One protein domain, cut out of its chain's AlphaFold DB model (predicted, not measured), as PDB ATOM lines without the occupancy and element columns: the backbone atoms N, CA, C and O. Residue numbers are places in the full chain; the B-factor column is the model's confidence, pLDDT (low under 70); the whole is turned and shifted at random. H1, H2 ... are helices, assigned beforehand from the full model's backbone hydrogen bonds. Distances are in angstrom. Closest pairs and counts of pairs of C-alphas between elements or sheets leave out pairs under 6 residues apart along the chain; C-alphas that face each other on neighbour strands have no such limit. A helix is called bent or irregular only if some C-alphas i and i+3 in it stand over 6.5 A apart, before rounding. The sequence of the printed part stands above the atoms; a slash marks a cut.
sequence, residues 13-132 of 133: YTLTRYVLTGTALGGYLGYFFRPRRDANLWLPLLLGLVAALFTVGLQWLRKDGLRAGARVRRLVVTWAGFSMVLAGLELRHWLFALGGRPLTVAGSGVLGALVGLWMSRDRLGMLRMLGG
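What this domain is: This is residues 13 to 132 of the 133 residues of an uncharacterized protein of Caldilineae bacterium (UniProt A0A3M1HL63). A long bent helix, H3, folds back on itself as a narrow V of two arms, H3a and H3b, with H1 packed along H3b and H2 along H3a, both on the same side of the V. The arms meet near the bend and spread away from it, in a flat outline spanning 49 by 36 by 17 A. The printed part has 120 residues, with three named helices in the order H1, H2, H3 and no named strand; its class is all helix. It is only just loose, close to compact, with a radius of gyration of the C-alphas of 16.7 A.

Where its parts are: H3, residues 68 to 130, was assigned as one helix by its hydrogen bonds but is bent: C-alphas 98 and 101 are 9.6 A apart. H3a, residues 68 to 98, is 44.7 A long; H3b, residues 101 to 130, is 43.4 A long and ends at C-alpha 130 (-45.908, 48.356, 13.793). H1, residues 13 to 31, begins at C-alpha 13 (-30.856, 58.150, 18.022) and is 26.3 A long. H2, residues 42 to 61, is 28.5 A long.

How they stand to each other: H3a, with residues 85 to 96 alone, touches residues 103 to 115 of H3b; their closest C-alphas, of Leu 95 and Thr 104, are 5.1 A apart. The arms run opposite ways at a shallow tilt of 23 degrees. H1 touches H3b, closest at the C-alphas of Gly 22 and Gly 112, 4.2 A, opposite ways at a shallow tilt of 28 degrees. H2 and H3a form a helical hairpin at a shallow tilt of 32 degrees; the C-alphas of Gly 48 and Ser 83, their closest, are 4.4 A apart. H2 is apart from H1 and H3b. Every O i to N i+4 pair is within hydrogen-bond range in H1, H2 and H3b, and 24 of 27 are in H3a.

The domain as a whole: The C-alphas farthest apart, of Arg 36 and Gly 132, are 50.6 A apart. The printed part has no cut, and both links between helices are short. Residues 125 to 132, of which 125 to 130 belong to H3, stand free. Residues 63 to 66 and 121 to 132 have pLDDT under 70.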
ATOM      1  N   TYR A  13     -31.940  58.879  17.359       73.38
ATOM      2  CA  TYR A  13     -30.856  58.150  18.022       73.38
ATOM      3  C   TYR A  13     -30.495  56.848  17.295       73.38
ATOM      4  O   TYR A  13     -29.319  56.552  17.079       73.38
ATOM      5  N   THR A  14     -31.503  56.087  16.864       72.62
ATOM      6  CA  THR A  14     -31.296  54.846  16.104       72.62
ATOM      7  C   THR A  14     -30.614  55.130  14.768       72.62
ATOM      8  O   THR A  14     -29.652  54.448  14.414       72.62
ATOM      9  N   LEU A  15     -31.067  56.160  14.050       73.69
ATOM     10  CA  LEU A  15     -30.513  56.549  12.757       73.69
ATOM     11  C   LEU A  15     -29.068  57.046  12.901       73.69
ATOM     12  O   LEU A  15     -28.180  56.535  12.222       73.69
ATOM     13  N   THR A  16     -28.800  57.938  13.857       78.56
ATOM     14  CA  THR A  16     -27.447  58.408  14.184       78.56
ATOM     15  C   THR A  16     -26.523  57.249  14.544       78.56
ATOM     16  O   THR A  16     -25.395  57.203  14.060       78.56
ATOM     17  N   ARG A  17     -26.992  56.263  15.320       78.88
ATOM     18  CA  ARG A  17     -26.189  55.085  15.670       78.88
ATOM     19  C   ARG A  17     -25.832  54.250  14.440       78.88
ATOM     20  O   ARG A  17     -24.676  53.854  14.321       78.88
ATOM     21  N   TYR A  18     -26.771  53.997  13.527       80.00
ATOM     22  CA  TYR A  18     -26.488  53.242  12.298       80.00
ATOM     23  C   TYR A  18     -25.512  53.972  11.380       80.00
ATOM     24  O   TYR A  18     -24.592  53.345  10.857       80.00
ATOM     25  N   VAL A  19     -25.674  55.287  11.232       82.69
ATOM     26  CA  VAL A  19     -24.754  56.113  10.446       82.69
ATOM     27  C   VAL A  19     -23.366  56.107  11.068       82.69
ATOM     28  O   VAL A  19     -22.417  55.752  10.385       82.69
ATOM     29  N   LEU A  20     -23.240  56.408  12.363       81.00
ATOM     30  CA  LEU A  20     -21.947  56.430  13.051       81.00
ATOM     31  C   LEU A  20     -21.257  55.066  13.027       81.00
ATOM     32  O   LEU A  20     -20.060  54.996  12.766       81.00
ATOM     33  N   THR A  21     -22.002  53.981  13.258       82.12
ATOM     34  CA  THR A  21     -21.443  52.621  13.217       82.12
ATOM     35  C   THR A  21     -20.993  52.267  11.800       82.12
ATOM     36  O   THR A  21     -19.904  51.728  11.621       82.12
ATOM     37  N   GLY A  22     -21.794  52.619  10.791       82.00
ATOM     38  CA  GLY A  22     -21.443  52.448   9.385       82.00
ATOM     39  C   GLY A  22     -20.187  53.230   9.008       82.00
ATOM     40  O   GLY A  22     -19.251  52.649   8.464       82.00
ATOM     41  N   THR A  23     -20.116  54.515   9.361       83.19
ATOM     42  CA  THR A  23     -18.945  55.370   9.126       83.19
ATOM     43  C   THR A  23     -17.703  54.834   9.826       83.19
ATOM     44  O   THR A  23     -16.640  54.790   9.216       83.19
ATOM     45  N   ALA A  24     -17.821  54.401  11.084       82.50
ATOM     46  CA  ALA A  24     -16.702  53.858  11.848       82.50
ATOM     47  C   ALA A  24     -16.176  52.555  11.232       82.50
ATOM     48  O   ALA A  24     -14.970  52.412  11.038       82.50
ATOM     49  N   LEU A  25     -17.070  51.633  10.857       82.31
ATOM     50  CA  LEU A  25     -16.699  50.390  10.176       82.31
ATOM     51  C   LEU A  25     -16.067  50.666   8.810       82.31
ATOM     52  O   LEU A  25     -15.027  50.096   8.487       82.31
ATOM     53  N   GLY A  26     -16.659  51.564   8.024       81.88
ATOM     54  CA  GLY A  26     -16.133  51.971   6.727       81.88
ATOM     55  C   GLY A  26     -14.753  52.617   6.841       81.88
ATOM     56  O   GLY A  26     -13.821  52.215   6.149       81.88
ATOM     57  N   GLY A  27     -14.589  53.563   7.766       81.25
ATOM     58  CA  GLY A  27     -13.314  54.221   8.041       81.25
ATOM     59  C   GLY A  27     -12.241  53.242   8.521       81.25
ATOM     60  O   GLY A  27     -11.119  53.289   8.024       81.25
ATOM     61  N   TYR A  28     -12.591  52.304   9.408       84.75
ATOM     62  CA  TYR A  28     -11.691  51.240   9.865       84.75
ATOM     63  C   TYR A  28     -11.224  50.355   8.702       84.75
ATOM     64  O   TYR A  28     -10.023  50.154   8.511       84.75
ATOM     65  N   LEU A  29     -12.163  49.879   7.879       79.94
ATOM     66  CA  LEU A  29     -11.852  49.063   6.704       79.94
ATOM     67  C   LEU A  29     -10.989  49.826   5.690       79.94
ATOM     68  O   LEU A  29     -10.097  49.228   5.092       79.94
ATOM     69  N   GLY A  30     -11.212  51.132   5.526       78.88
ATOM     70  CA  GLY A  30     -10.397  51.997   4.672       78.88
ATOM     71  C   GLY A  30      -8.995  52.261   5.229       78.88
ATOM     72  O   GLY A  30      -8.035  52.295   4.464       78.88
ATOM     73  N   TYR A  31      -8.848  52.402   6.550       80.94
ATOM     74  CA  TYR A  31      -7.562  52.696   7.198       80.94
ATOM     75  C   TYR A  31      -6.600  51.510   7.128       80.94
ATOM     76  O   TYR A  31      -5.419  51.668   6.814       80.94
ATOM     77  N   PHE A  32      -7.120  50.308   7.376       80.94
ATOM     78  CA  PHE A  32      -6.345  49.068   7.305       80.94
ATOM     79  C   PHE A  32      -6.245  48.493   5.888       80.94
ATOM     80  O   PHE A  32      -5.608  47.455   5.687       80.94
ATOM     81  N   PHE A  33      -6.828  49.163   4.892       74.94
ATOM     82  CA  PHE A  33      -6.754  48.712   3.516       74.94
ATOM     83  C   PHE A  33      -5.315  48.788   2.983       74.94
ATOM     84  O   PHE A  33      -4.663  49.833   2.998       74.94
ATOM     85  N   ARG A  34      -4.818  47.654   2.484       75.12
ATOM     86  CA  ARG A  34      -3.560  47.558   1.740       75.12
ATOM     87  C   ARG A  34      -3.844  46.822   0.430       75.12
ATOM     88  O   ARG A  34      -4.235  45.653   0.503       75.12
ATOM     89  N   PRO A  35      -3.673  47.458  -0.740       71.81
ATOM     90  CA  PRO A  35      -3.887  46.786  -2.015       71.81
ATOM     91  C   PRO A  35      -2.831  45.684  -2.177       71.81
ATOM     92  O   PRO A  35      -1.652  45.962  -2.364       71.81
ATOM     93  N   ARG A  36      -3.250  44.423  -2.022       76.19
ATOM     94  CA  ARG A  36      -2.432  43.228  -2.324       76.19
ATOM     95  C   ARG A  36      -2.795  42.585  -3.665       76.19
ATOM     96  O   ARG A  36      -2.161  41.618  -4.064       76.19
ATOM     97  N   ARG A  37      -3.837  43.096  -4.318       74.62
ATOM     98  CA  ARG A  37      -4.298  42.699  -5.647       74.62
ATOM     99  C   ARG A  37      -4.865  43.918  -6.368       74.62
ATOM    100  O   ARG A  37      -5.231  44.895  -5.708       74.62
ATOM    101  N   ASP A  38      -5.013  43.793  -7.678       75.31
ATOM    102  CA  ASP A  38      -5.718  44.772  -8.496       75.31
ATOM    103  C   ASP A  38      -7.229  44.746  -8.256       75.31
ATOM    104  O   ASP A  38      -7.805  43.747  -7.800       75.31
ATOM    105  N   ALA A  39      -7.866  45.872  -8.579       74.75
ATOM    106  CA  ALA A  39      -9.306  46.020  -8.471       74.75
ATOM    107  C   ALA A  39     -10.000  44.967  -9.343       74.75
ATOM    108  O   ALA A  39      -9.798  44.910 -10.556       74.75
ATOM    109  N   ASN A  40     -10.833  44.131  -8.730       80.88
ATOM    110  CA  ASN A  40     -11.536  43.070  -9.440       80.88
ATOM    111  C   ASN A  40     -13.024  43.150  -9.122       80.88
ATOM    112  O   ASN A  40     -13.487  42.635  -8.101       80.88
ATOM    113  N   LEU A  41     -13.755  43.771 -10.048       79.12
ATOM    114  CA  LEU A  41     -15.201  43.977  -9.988       79.12
ATOM    115  C   LEU A  41     -16.002  42.674 -10.112       79.12
ATOM    116  O   LEU A  41     -17.161  42.635  -9.706       79.12
ATOM    117  N   TRP A  42     -15.390  41.586 -10.585       82.25
ATOM    118  CA  TRP A  42     -16.039  40.277 -10.656       82.25
ATOM    119  C   TRP A  42     -16.277  39.674  -9.269       82.25
ATOM    120  O   TRP A  42     -17.296  39.026  -9.027       82.25
ATOM    121  N   LEU A  43     -15.362  39.933  -8.328       80.44
ATOM    122  CA  LEU A  43     -15.453  39.398  -6.971       80.44
ATOM    123  C   LEU A  43     -16.694  39.928  -6.217       80.44
ATOM    124  O   LEU A  43     -17.441  39.104  -5.691       80.44
ATOM    125  N   PRO A  44     -16.973  41.252  -6.189       82.75
ATOM    126  CA  PRO A  44     -18.212  41.814  -5.654       82.75
ATOM    127  C   PRO A  44     -19.494  41.229  -6.235       82.75
ATOM    128  O   PRO A  44     -20.414  40.948  -5.471       82.75
ATOM    129  N   LEU A  45     -19.567  41.046  -7.560       83.62
ATOM    130  CA  LEU A  45     -20.768  40.518  -8.210       83.62
ATOM    131  C   LEU A  45     -21.044  39.074  -7.781       83.62
ATOM    132  O   LEU A  45     -22.182  38.739  -7.439       83.62
ATOM    133  N   LEU A  46     -20.006  38.230  -7.770       86.75
ATOM    134  CA  LEU A  46     -20.118  36.830  -7.362       86.75
ATOM    135  C   LEU A  46     -20.455  36.704  -5.874       86.75
ATOM    136  O   LEU A  46     -21.383  35.978  -5.521       86.75
ATOM    137  N   LEU A  47     -19.764  37.444  -4.999       85.38
ATOM    138  CA  LEU A  47     -20.078  37.441  -3.565       85.38
ATOM    139  C   LEU A  47     -21.487  37.966  -3.297       85.38
ATOM    140  O   LEU A  47     -22.208  37.393  -2.480       85.38
ATOM    141  N   GLY A  48     -21.889  39.032  -3.990       83.31
ATOM    142  CA  GLY A  48     -23.238  39.568  -3.897       83.31
ATOM    143  C   GLY A  48     -24.274  38.521  -4.287       83.31
ATOM    144  O   GLY A  48     -25.311  38.414  -3.630       83.31
ATOM    145  N   LEU A  49     -23.997  37.721  -5.327       86.81
ATOM    146  CA  LEU A  49     -24.900  36.664  -5.792       86.81
ATOM    147  C   LEU A  49     -25.037  35.568  -4.744       86.81
ATOM    148  O   LEU A  49     -26.156  35.202  -4.386       86.81
ATOM    149  N   VAL A  50     -23.915  35.106  -4.195       88.50
ATOM    150  CA  VAL A  50     -23.897  34.106  -3.120       88.50
ATOM    151  C   VAL A  50     -24.662  34.611  -1.893       88.50
ATOM    152  O   VAL A  50     -25.518  33.897  -1.371       88.50
ATOM    153  N   ALA A  51     -24.426  35.853  -1.463       84.81
ATOM    154  CA  ALA A  51     -25.119  36.452  -0.323       84.81
ATOM    155  C   ALA A  51     -26.634  36.571  -0.560       84.81
ATOM    156  O   ALA A  51     -27.437  36.251   0.324       84.81
ATOM    157  N   ALA A  52     -27.044  36.990  -1.759       85.56
ATOM    158  CA  ALA A  52     -28.452  37.095  -2.123       85.56
ATOM    159  C   ALA A  52     -29.137  35.724  -2.162       85.56
ATOM    160  O   ALA A  52     -30.227  35.578  -1.606       85.56
ATOM    161  N   LEU A  53     -28.482  34.713  -2.742       87.75
ATOM    162  CA  LEU A  53     -28.981  33.339  -2.764       87.75
ATOM    163  C   LEU A  53     -29.129  32.772  -1.352       87.75
ATOM    164  O   LEU A  53     -30.171  32.200  -1.049       87.75
ATOM    165  N   PHE A  54     -28.152  32.986  -0.466       88.44
ATOM    166  CA  PHE A  54     -28.261  32.578   0.938       88.44
ATOM    167  C   PHE A  54     -29.436  33.261   1.639       88.44
ATOM    168  O   PHE A  54     -30.238  32.605   2.299       88.44
ATOM    169  N   THR A  55     -29.568  34.577   1.472       83.19
ATOM    170  CA  THR A  55     -30.599  35.373   2.151       83.19
ATOM    171  C   THR A  55     -32.005  34.983   1.690       83.19
ATOM    172  O   THR A  55     -32.901  34.776   2.511       83.19
ATOM    173  N   VAL A  56     -32.203  34.849   0.377       83.00
ATOM    174  CA  VAL A  56     -33.483  34.427  -0.205       83.00
ATOM    175  C   VAL A  56     -33.742  32.941   0.051       83.00
ATOM    176  O   VAL A  56     -34.881  32.572   0.323       83.00
ATOM    177  N   GLY A  57     -32.710  32.097   0.044       83.25
ATOM    178  CA  GLY A  57     -32.803  30.673   0.373       83.25
ATOM    179  C   GLY A  57     -33.233  30.427   1.821       83.25
ATOM    180  O   GLY A  57     -34.116  29.609   2.072       83.25
ATOM    181  N   LEU A  58     -32.701  31.200   2.773       82.56
ATOM    182  CA  LEU A  58     -33.138  31.183   4.175       82.56
ATOM    183  C   LEU A  58     -34.602  31.624   4.333       82.56
ATOM    184  O   LEU A  58     -35.348  31.007   5.092       82.56
ATOM    185  N   GLN A  59     -35.033  32.659   3.607       76.12
ATOM    186  CA  GLN A  59     -36.445  33.078   3.581       76.12
ATOM    187  C   GLN A  59     -37.345  32.006   2.954       76.12
ATOM    188  O   GLN A  59     -38.464  31.774   3.410       76.12
ATOM    189  N   TRP A  60     -36.839  31.291   1.947       74.38
ATOM    190  CA  TRP A  60     -37.561  30.192   1.316       74.38
ATOM    191  C   TRP A  60     -37.772  29.015   2.274       74.38
ATOM    192  O   TRP A  60     -38.890  28.504   2.365       74.38
ATOM    193  N   LEU A  61     -36.751  28.656   3.062       78.12
ATOM    194  CA  LEU A  61     -36.869  27.649   4.126       78.12
ATOM    195  C   LEU A  61     -37.918  28.029   5.180       78.12
ATOM    196  O   LEU A  61     -38.589  27.160   5.732       78.12
ATOM    197  N   ARG A  62     -38.091  29.330   5.435       78.19
ATOM    198  CA  ARG A  62     -39.087  29.867   6.372       78.19
ATOM    199  C   ARG A  62     -40.516  29.912   5.813       78.19
ATOM    200  O   ARG A  62     -41.410  30.377   6.510       78.19
ATOM    201  N   LYS A  63     -40.749  29.378   4.605       67.88
ATOM    202  CA  LYS A  63     -42.061  29.291   3.936       67.88
ATOM    203  C   LYS A  63     -42.783  30.638   3.801       67.88
ATOM    204  O   LYS A  63     -44.008  30.698   3.887       67.88
ATOM    205  N   ASP A  64     -42.050  31.710   3.506       61.88
ATOM    206  CA  ASP A  64     -42.674  32.957   3.063       61.88
ATOM    207  C   ASP A  64     -43.450  32.681   1.757       61.88
ATOM    208  O   ASP A  64     -42.853  32.387   0.718       61.88
ATOM    209  N   GLY A  65     -44.788  32.720   1.807       60.12
ATOM    210  CA  GLY A  65     -45.729  32.329   0.740       60.12
ATOM    211  C   GLY A  65     -45.735  33.221  -0.514       60.12
ATOM    212  O   GLY A  65     -46.785  33.516  -1.081       60.12
ATOM    213  N   LEU A  66     -44.572  33.697  -0.953       62.25
ATOM    214  CA  LEU A  66     -44.407  34.641  -2.054       62.25
ATOM    215  C   LEU A  66     -44.534  33.951  -3.426       62.25
ATOM    216  O   LEU A  66     -43.963  32.881  -3.677       62.25
ATOM    217  N   ARG A  67     -45.227  34.611  -4.368       75.31
ATOM    218  CA  ARG A  67     -45.288  34.214  -5.791       75.31
ATOM    219  C   ARG A  67     -43.884  34.151  -6.407       75.31
ATOM    220  O   ARG A  67     -43.048  35.005  -6.121       75.31
ATOM    221  N   ALA A  68     -43.643  33.183  -7.296       71.88
ATOM    222  CA  ALA A  68     -42.330  32.942  -7.912       71.88
ATOM    223  C   ALA A  68     -41.723  34.197  -8.579       71.88
ATOM    224  O   ALA A  68     -40.553  34.499  -8.361       71.88
ATOM    225  N   GLY A  69     -42.527  35.002  -9.288       74.75
ATOM    226  CA  GLY A  69     -42.058  36.262  -9.887       74.75
ATOM    227  C   GLY A  69     -41.621  37.318  -8.859       74.75
ATOM    228  O   GLY A  69     -40.623  38.009  -9.054       74.75
ATOM    229  N   ALA A  70     -42.302  37.397  -7.710       76.44
ATOM    230  CA  ALA A  70     -41.902  38.288  -6.621       76.44
ATOM    231  C   ALA A  70     -40.602  37.821  -5.939       76.44
ATOM    232  O   ALA A  70     -39.837  38.656  -5.455       76.44
ATOM    233  N   ARG A  71     -40.319  36.508  -5.949       76.75
ATOM    234  CA  ARG A  71     -39.063  35.943  -5.426       76.75
ATOM    235  C   ARG A  71     -37.868  36.316  -6.290       76.75
ATOM    236  O   ARG A  71     -36.875  36.779  -5.744       76.75
ATOM    237  N   VAL A  72     -37.975  36.171  -7.612       80.75
ATOM    238  CA  VAL A  72     -36.886  36.540  -8.533       80.75
ATOM    239  C   VAL A  72     -36.600  38.032  -8.433       80.75
ATOM    240  O   VAL A  72     -35.452  38.426  -8.265       80.75
ATOM    241  N   ARG A  73     -37.643  38.871  -8.424       83.50
ATOM    242  CA  ARG A  73     -37.465  40.313  -8.227       83.50
ATOM    243  C   ARG A  73     -36.770  40.623  -6.900       83.50
ATOM    244  O   ARG A  73     -35.849  41.430  -6.884       83.50
ATOM    245  N   ARG A  74     -37.174  39.979  -5.798       82.50
ATOM    246  CA  ARG A  74     -36.516  40.156  -4.494       82.50
ATOM    247  C   ARG A  74     -35.051  39.726  -4.551       82.50
ATOM    248  O   ARG A  74     -34.204  40.490  -4.112       82.50
ATOM    249  N   LEU A  75     -34.755  38.570  -5.143       84.56
ATOM    250  CA  LEU A  75     -33.390  38.083  -5.332       84.56
ATOM    251  C   LEU A  75     -32.537  39.091  -6.099       84.56
ATOM    252  O   LEU A  75     -31.460  39.432  -5.631       84.56
ATOM    253  N   VAL A  76     -33.033  39.608  -7.224       87.12
ATOM    254  CA  VAL A  76     -32.316  40.593  -8.045       87.12
ATOM    255  C   VAL A  76     -32.082  41.894  -7.279       87.12
ATOM    256  O   VAL A  76     -30.982  42.430  -7.322       87.12
ATOM    257  N   VAL A  77     -33.076  42.391  -6.539       83.75
ATOM    258  CA  VAL A  77     -32.934  43.621  -5.740       83.75
ATOM    259  C   VAL A  77     -31.920  43.429  -4.611       83.75
ATOM    260  O   VAL A  77     -31.050  44.273  -4.410       83.75
ATOM    261  N   THR A  78     -31.996  42.308  -3.890       83.19
ATOM    262  CA  THR A  78     -31.053  41.965  -2.818       83.19
ATOM    263  C   THR A  78     -29.642  41.757  -3.369       83.19
ATOM    264  O   THR A  78     -28.676  42.252  -2.794       83.19
ATOM    265  N   TRP A  79     -29.524  41.087  -4.514       87.81
ATOM    266  CA  TRP A  79     -28.268  40.901  -5.231       87.81
ATOM    267  C   TRP A  79     -27.653  42.223  -5.670       87.81
ATOM    268  O   TRP A  79     -26.474  42.456  -5.408       87.81
ATOM    269  N   ALA A  80     -28.442  43.096  -6.292       85.38
ATOM    270  CA  ALA A  80     -27.994  44.409  -6.726       85.38
ATOM    271  C   ALA A  80     -27.543  45.256  -5.531       85.38
ATOM    272  O   ALA A  80     -26.481  45.866  -5.595       85.38
ATOM    273  N   GLY A  81     -28.281  45.226  -4.416       80.69
ATOM    274  CA  GLY A  81     -27.899  45.909  -3.179       80.69
ATOM    275  C   GLY A  81     -26.563  45.414  -2.622       80.69
ATOM    276  O   GLY A  81     -25.648  46.211  -2.416       80.69
ATOM    277  N   PHE A  82     -26.405  44.099  -2.436       82.31
ATOM    278  CA  PHE A  82     -25.144  43.536  -1.940       82.31
ATOM    279  C   PHE A  82     -23.978  43.790  -2.894       82.31
ATOM    280  O   PHE A  82     -22.907  44.204  -2.452       82.31
ATOM    281  N   SER A  83     -24.191  43.592  -4.194       83.19
ATOM    282  CA  SER A  83     -23.167  43.817  -5.217       83.19
ATOM    283  C   SER A  83     -22.759  45.283  -5.279       83.19
ATOM    284  O   SER A  83     -21.573  45.568  -5.375       83.19
ATOM    285  N   MET A  84     -23.704  46.219  -5.154       83.12
ATOM    286  CA  MET A  84     -23.422  47.656  -5.119       83.12
ATOM    287  C   MET A  84     -22.568  48.032  -3.905       83.12
ATOM    288  O   MET A  84     -21.588  48.761  -4.050       83.12
ATOM    289  N   VAL A  85     -22.885  47.505  -2.720       80.50
ATOM    290  CA  VAL A  85     -22.084  47.748  -1.507       80.50
ATOM    291  C   VAL A  85     -20.677  47.163  -1.646       80.50
ATOM    292  O   VAL A  85     -19.690  47.838  -1.352       80.50
ATOM    293  N   LEU A  86     -20.567  45.929  -2.138       81.94
ATOM    294  CA  LEU A  86     -19.283  45.263  -2.369       81.94
ATOM    295  C   LEU A  86     -18.462  45.943  -3.478       81.94
ATOM    296  O   LEU A  86     -17.237  46.007  -3.385       81.94
ATOM    297  N   ALA A  87     -19.116  46.486  -4.505       80.50
ATOM    298  CA  ALA A  87     -18.468  47.244  -5.572       80.50
ATOM    299  C   ALA A  87     -17.987  48.612  -5.072       80.50
ATOM    300  O   ALA A  87     -16.870  49.018  -5.383       80.50
ATOM    301  N   GLY A  88     -18.766  49.287  -4.220       78.94
ATOM    302  CA  GLY A  88     -18.307  50.483  -3.506       78.94
ATOM    303  C   GLY A  88     -17.081  50.184  -2.641       78.94
ATOM    304  O   GLY A  88     -16.134  50.961  -2.590       78.94
ATOM    305  N   LEU A  89     -17.031  49.006  -2.028       75.50
ATOM    306  CA  LEU A  89     -15.846  48.525  -1.328       75.50
ATOM    307  C   LEU A  89     -14.652  48.315  -2.273       75.50
ATOM    308  O   LEU A  89     -13.539  48.590  -1.855       75.50
ATOM    309  N   GLU A  90     -14.831  47.885  -3.522       80.62
ATOM    310  CA  GLU A  90     -13.746  47.835  -4.522       80.62
ATOM    311  C   GLU A  90     -13.276  49.228  -4.967       80.62
ATOM    312  O   GLU A  90     -12.082  49.401  -5.230       80.62
ATOM    313  N   LEU A  91     -14.159  50.237  -4.952       79.06
ATOM    314  CA  LEU A  91     -13.829  51.643  -5.244       79.06
ATOM    315  C   LEU A  91     -12.686  52.173  -4.364       79.06
ATOM    316  O   LEU A  91     -11.972  53.095  -4.751       79.06
ATOM    317  N   ARG A  92     -12.448  51.549  -3.204       76.94
ATOM    318  CA  ARG A  92     -11.310  51.845  -2.326       76.94
ATOM    319  C   ARG A  92      -9.949  51.714  -3.028       76.94
ATOM    320  O   ARG A  92      -9.046  52.465  -2.680       76.94
ATOM    321  N   HIS A  93      -9.801  50.812  -4.007       77.19
ATOM    322  CA  HIS A  93      -8.561  50.670  -4.787       77.19
ATOM    323  C   HIS A  93      -8.317  51.917  -5.642       77.19
ATOM    324  O   HIS A  93      -7.213  52.453  -5.646       77.19
ATOM    325  N   TRP A  94      -9.370  52.428  -6.285       75.69
ATOM    326  CA  TRP A  94      -9.329  53.675  -7.051       75.69
ATOM    327  C   TRP A  94      -9.067  54.885  -6.151       75.69
ATOM    328  O   TRP A  94      -8.216  55.715  -6.459       75.69
ATOM    329  N   LEU A  95      -9.733  54.953  -4.995       78.38
ATOM    330  CA  LEU A  95      -9.508  56.012  -4.003       78.38
ATOM    331  C   LEU A  95      -8.069  55.999  -3.465       78.38
ATOM    332  O   LEU A  95      -7.477  57.059  -3.272       78.38
ATOM    333  N   PHE A  96      -7.493  54.813  -3.250       75.25
ATOM    334  CA  PHE A  96      -6.106  54.672  -2.809       75.25
ATOM    335  C   PHE A  96      -5.114  55.105  -3.894       75.25
ATOM    336  O   PHE A  96      -4.124  55.759  -3.575       75.25
ATOM    337  N   ALA A  97      -5.389  54.794  -5.166       77.81
ATOM    338  CA  ALA A  97      -4.561  55.220  -6.293       77.81
ATOM    339  C   ALA A  97      -4.581  56.746  -6.506       77.81
ATOM    340  O   ALA A  97      -3.562  57.321  -6.874       77.81
ATOM    341  N   LEU A  98      -5.717  57.405  -6.247       80.19
ATOM    342  CA  LEU A  98      -5.892  58.849  -6.453       80.19
ATOM    343  C   LEU A  98      -5.349  59.717  -5.308       80.19
ATOM    344  O   LEU A  98      -4.827  60.797  -5.562       80.19
ATOM    345  N   GLY A  99      -5.501  59.290  -4.051       76.94
ATOM    346  CA  GLY A  99      -5.187  60.141  -2.892       76.94
ATOM    347  C   GLY A  99      -4.629  59.406  -1.680       76.94
ATOM    348  O   GLY A  99      -4.611  59.960  -0.577       76.94
ATOM    349  N   GLY A 100      -4.192  58.157  -1.854       79.31
ATOM    350  CA  GLY A 100      -3.608  57.346  -0.792       79.31
ATOM    351  C   GLY A 100      -4.567  57.064   0.368       79.31
ATOM    352  O   GLY A 100      -5.791  57.136   0.258       79.31
ATOM    353  N   ARG A 101      -3.987  56.745   1.530       75.44
ATOM    354  CA  ARG A 101      -4.714  56.335   2.745       75.44
ATOM    355  C   ARG A 101      -5.832  57.286   3.206       75.44
ATOM    356  O   ARG A 101      -6.909  56.772   3.504       75.44
ATOM    357  N   PRO A 102      -5.650  58.620   3.299       81.25
ATOM    358  CA  PRO A 102      -6.698  59.486   3.844       81.25
ATOM    359  C   PRO A 102      -7.945  59.523   2.950       81.25
ATOM    360  O   PRO A 102      -9.064  59.511   3.465       81.25
ATOM    361  N   LEU A 103      -7.775  59.476   1.624       81.69
ATOM    362  CA  LEU A 103      -8.894  59.463   0.680       81.69
ATOM    363  C   LEU A 103      -9.659  58.131   0.727       81.69
ATOM    364  O   LEU A 103     -10.890  58.116   0.688       81.69
ATOM    365  N   THR A 104      -8.949  57.012   0.892       82.31
ATOM    366  CA  THR A 104      -9.564  55.692   1.088       82.31
ATOM    367  C   THR A 104     -10.376  55.625   2.378       82.31
ATOM    368  O   THR A 104     -11.479  55.081   2.368       82.31
ATOM    369  N   VAL A 105      -9.865  56.191   3.477       84.38
ATOM    370  CA  VAL A 105     -10.571  56.250   4.769       84.38
ATOM    371  C   VAL A 105     -11.830  57.100   4.654       84.38
ATOM    372  O   VAL A 105     -12.905  56.637   5.034       84.38
ATOM    373  N   ALA A 106     -11.717  58.305   4.090       83.81
ATOM    374  CA  ALA A 106     -12.854  59.199   3.905       83.81
ATOM    375  C   ALA A 106     -13.919  58.565   2.997       83.81
ATOM    376  O   ALA A 106     -15.088  58.494   3.376       83.81
ATOM    377  N   GLY A 107     -13.521  58.025   1.843       82.56
ATOM    378  CA  GLY A 107     -14.448  57.390   0.906       82.56
ATOM    379  C   GLY A 107     -15.109  56.130   1.470       82.56
ATOM    380  O   GLY A 107     -16.317  55.949   1.323       82.56
ATOM    381  N   SER A 108     -14.353  55.295   2.188       82.56
ATOM    382  CA  SER A 108     -14.905  54.098   2.842       82.56
ATOM    383  C   SER A 108     -15.826  54.468   4.007       82.56
ATOM    384  O   SER A 108     -16.859  53.830   4.193       82.56
ATOM    385  N   GLY A 109     -15.505  55.529   4.754       84.25
ATOM    386  CA  GLY A 109     -16.364  56.088   5.797       84.25
ATOM    387  C   GLY A 109     -17.684  56.624   5.241       84.25
ATOM    388  O   GLY A 109     -18.742  56.288   5.767       84.25
ATOM    389  N   VAL A 110     -17.649  57.378   4.138       85.12
ATOM    390  CA  VAL A 110     -18.861  57.863   3.453       85.12
ATOM    391  C   VAL A 110     -19.699  56.696   2.927       85.12
ATOM    392  O   VAL A 110     -20.909  56.671   3.141       85.12
ATOM    393  N   LEU A 111     -19.077  55.690   2.306       83.06
ATOM    394  CA  LEU A 111     -19.778  54.476   1.875       83.06
ATOM    395  C   LEU A 111     -20.430  53.742   3.052       83.06
ATOM    396  O   LEU A 111     -21.594  53.356   2.967       83.06
ATOM    397  N   GLY A 112     -19.716  53.601   4.168       82.00
ATOM    398  CA  GLY A 112     -20.251  53.011   5.391       82.00
ATOM    399  C   GLY A 112     -21.434  53.799   5.961       82.00
ATOM    400  O   GLY A 112     -22.444  53.203   6.340       82.00
ATOM    401  N   ALA A 113     -21.359  55.131   5.952       83.88
ATOM    402  CA  ALA A 113     -22.448  56.020   6.355       83.88
ATOM    403  C   ALA A 113     -23.695  55.825   5.479       83.88
ATOM    404  O   ALA A 113     -24.809  55.710   5.993       83.88
ATOM    405  N   LEU A 114     -23.507  55.744   4.155       82.88
ATOM    406  CA  LEU A 114     -24.580  55.522   3.184       82.88
ATOM    407  C   LEU A 114     -25.255  54.159   3.384       82.88
ATOM    408  O   LEU A 114     -26.484  54.075   3.357       82.88
ATOM    409  N   VAL A 115     -24.476  53.109   3.653       80.56
ATOM    410  CA  VAL A 115     -25.013  51.777   3.982       80.56
ATOM    411  C   VAL A 115     -25.788  51.810   5.301       80.56
ATOM    412  O   VAL A 115     -26.889  51.263   5.375       80.56
ATOM    413  N   GLY A 116     -25.267  52.497   6.321       78.19
ATOM    414  CA  GLY A 116     -25.959  52.698   7.596       78.19
ATOM    415  C   GLY A 116     -27.289  53.443   7.437       78.19
ATOM    416  O   GLY A 116     -28.303  53.035   8.009       78.19
ATOM    417  N   LEU A 117     -27.324  54.488   6.601       81.75
ATOM    418  CA  LEU A 117     -28.556  55.198   6.239       81.75
ATOM    419  C   LEU A 117     -29.554  54.287   5.520       81.75
ATOM    420  O   LEU A 117     -30.750  54.331   5.817       81.75
ATOM    421  N   TRP A 118     -29.078  53.461   4.586       74.50
ATOM    422  CA  TRP A 118     -29.920  52.526   3.846       74.50
ATOM    423  C   TRP A 118     -30.549  51.475   4.772       74.50
ATOM    424  O   TRP A 118     -31.773  51.347   4.799       74.50
ATOM    425  N   MET A 119     -29.757  50.842   5.645       70.88
ATOM    426  CA  MET A 119     -30.264  49.916   6.670       70.88
ATOM    427  C   MET A 119     -31.258  50.579   7.632       70.88
ATOM    428  O   MET A 119     -32.257  49.969   8.025       70.88
ATOM    429  N   SER A 120     -31.018  51.837   8.013       72.12
ATOM    430  CA  SER A 120     -31.947  52.568   8.876       72.12
ATOM    431  C   SER A 120     -33.296  52.815   8.194       72.12
ATOM    432  O   SER A 120     -34.319  52.810   8.881       72.12
ATOM    433  N   ARG A 121     -33.329  53.029   6.871       67.81
ATOM    434  CA  ARG A 121     -34.583  53.235   6.122       67.81
ATOM    435  C   ARG A 121     -35.462  51.988   6.135       67.81
ATOM    436  O   ARG A 121     -36.652  52.108   6.428       67.81
ATOM    437  N   ASP A 122     -34.880  50.810   5.922       63.62
ATOM    438  CA  ASP A 122     -35.625  49.543   5.948       63.62
ATOM    439  C   ASP A 122     -36.220  49.264   7.337       63.62
ATOM    440  O   ASP A 122     -37.377  48.853   7.472       63.62
ATOM    441  N   ARG A 123     -35.466  49.579   8.399       60.41
ATOM    442  CA  ARG A 123     -35.921  49.389   9.784       60.41
ATOM    443  C   ARG A 123     -37.002  50.390  10.200       60.41
ATOM    444  O   ARG A 123     -37.926  50.029  10.928       60.41
ATOM    445  N   LEU A 124     -36.923  51.632   9.717       57.19
ATOM    446  CA  LEU A 124     -37.943  52.657   9.962       57.19
ATOM    447  C   LEU A 124     -39.255  52.374   9.225       57.19
ATOM    448  O   LEU A 124     -40.321  52.670   9.767       57.19
ATOM    449  N   GLY A 125     -39.198  51.758   8.042       57.22
ATOM    450  CA  GLY A 125     -40.388  51.247   7.354       57.22
ATOM    451  C   GLY A 125     -41.120  50.189   8.185       57.22
ATOM    452  O   GLY A 125     -42.333  50.280   8.372       57.22
ATOM    453  N   MET A 126     -40.372  49.250   8.773       53.69
ATOM    454  CA  MET A 126     -40.919  48.218   9.662       53.69
ATOM    455  C   MET A 126     -41.548  48.803  10.939       53.69
ATOM    456  O   MET A 126     -42.643  48.406  11.332       53.69
ATOM    457  N   LEU A 127     -40.890  49.783  11.569       55.62
ATOM    458  CA  LEU A 127     -41.403  50.438  12.780       55.62
ATOM    459  C   LEU A 127     -42.643  51.302  12.509       55.62
ATOM    460  O   LEU A 127     -43.541  51.342  13.346       55.62
ATOM    461  N   ARG A 128     -42.747  51.945  11.337       55.47
ATOM    462  CA  ARG A 128     -43.973  52.659  10.929       55.47
ATOM    463  C   ARG A 128     -45.161  51.720  10.711       55.47
ATOM    464  O   ARG A 128     -46.281  52.119  11.002       55.47
ATOM    465  N   MET A 129     -44.930  50.490  10.249       52.09
ATOM    466  CA  MET A 129     -45.992  49.484  10.104       52.09
ATOM    467  C   MET A 129     -46.458  48.907  11.448       52.09
ATOM    468  O   MET A 129     -47.626  48.564  11.587       52.09
ATOM    469  N   LEU A 130     -45.571  48.831  12.445       53.12
ATOM    470  CA  LEU A 130     -45.908  48.356  13.793       53.12
ATOM    471  C   LEU A 130     -46.472  49.458  14.708       53.12
ATOM    472  O   LEU A 130     -47.222  49.153  15.629       53.12
ATOM    473  N   GLY A 131     -46.130  50.726  14.458       49.69
ATOM    474  CA  GLY A 131     -46.618  51.891  15.207       49.69
ATOM    475  C   GLY A 131     -47.880  52.549  14.638       49.69
ATOM    476  O   GLY A 131     -48.309  53.572  15.160       49.69
ATOM    477  N   GLY A 132     -48.454  52.000  13.563       45.59
ATOM    478  CA  GLY A 132     -49.728  52.427  12.987       45.59
ATOM    479  C   GLY A 132     -50.918  51.748  13.665       45.59
ATOM    480  O   GLY A 132     -51.585  50.926  13.042       45.59
TER     481      GLY A 132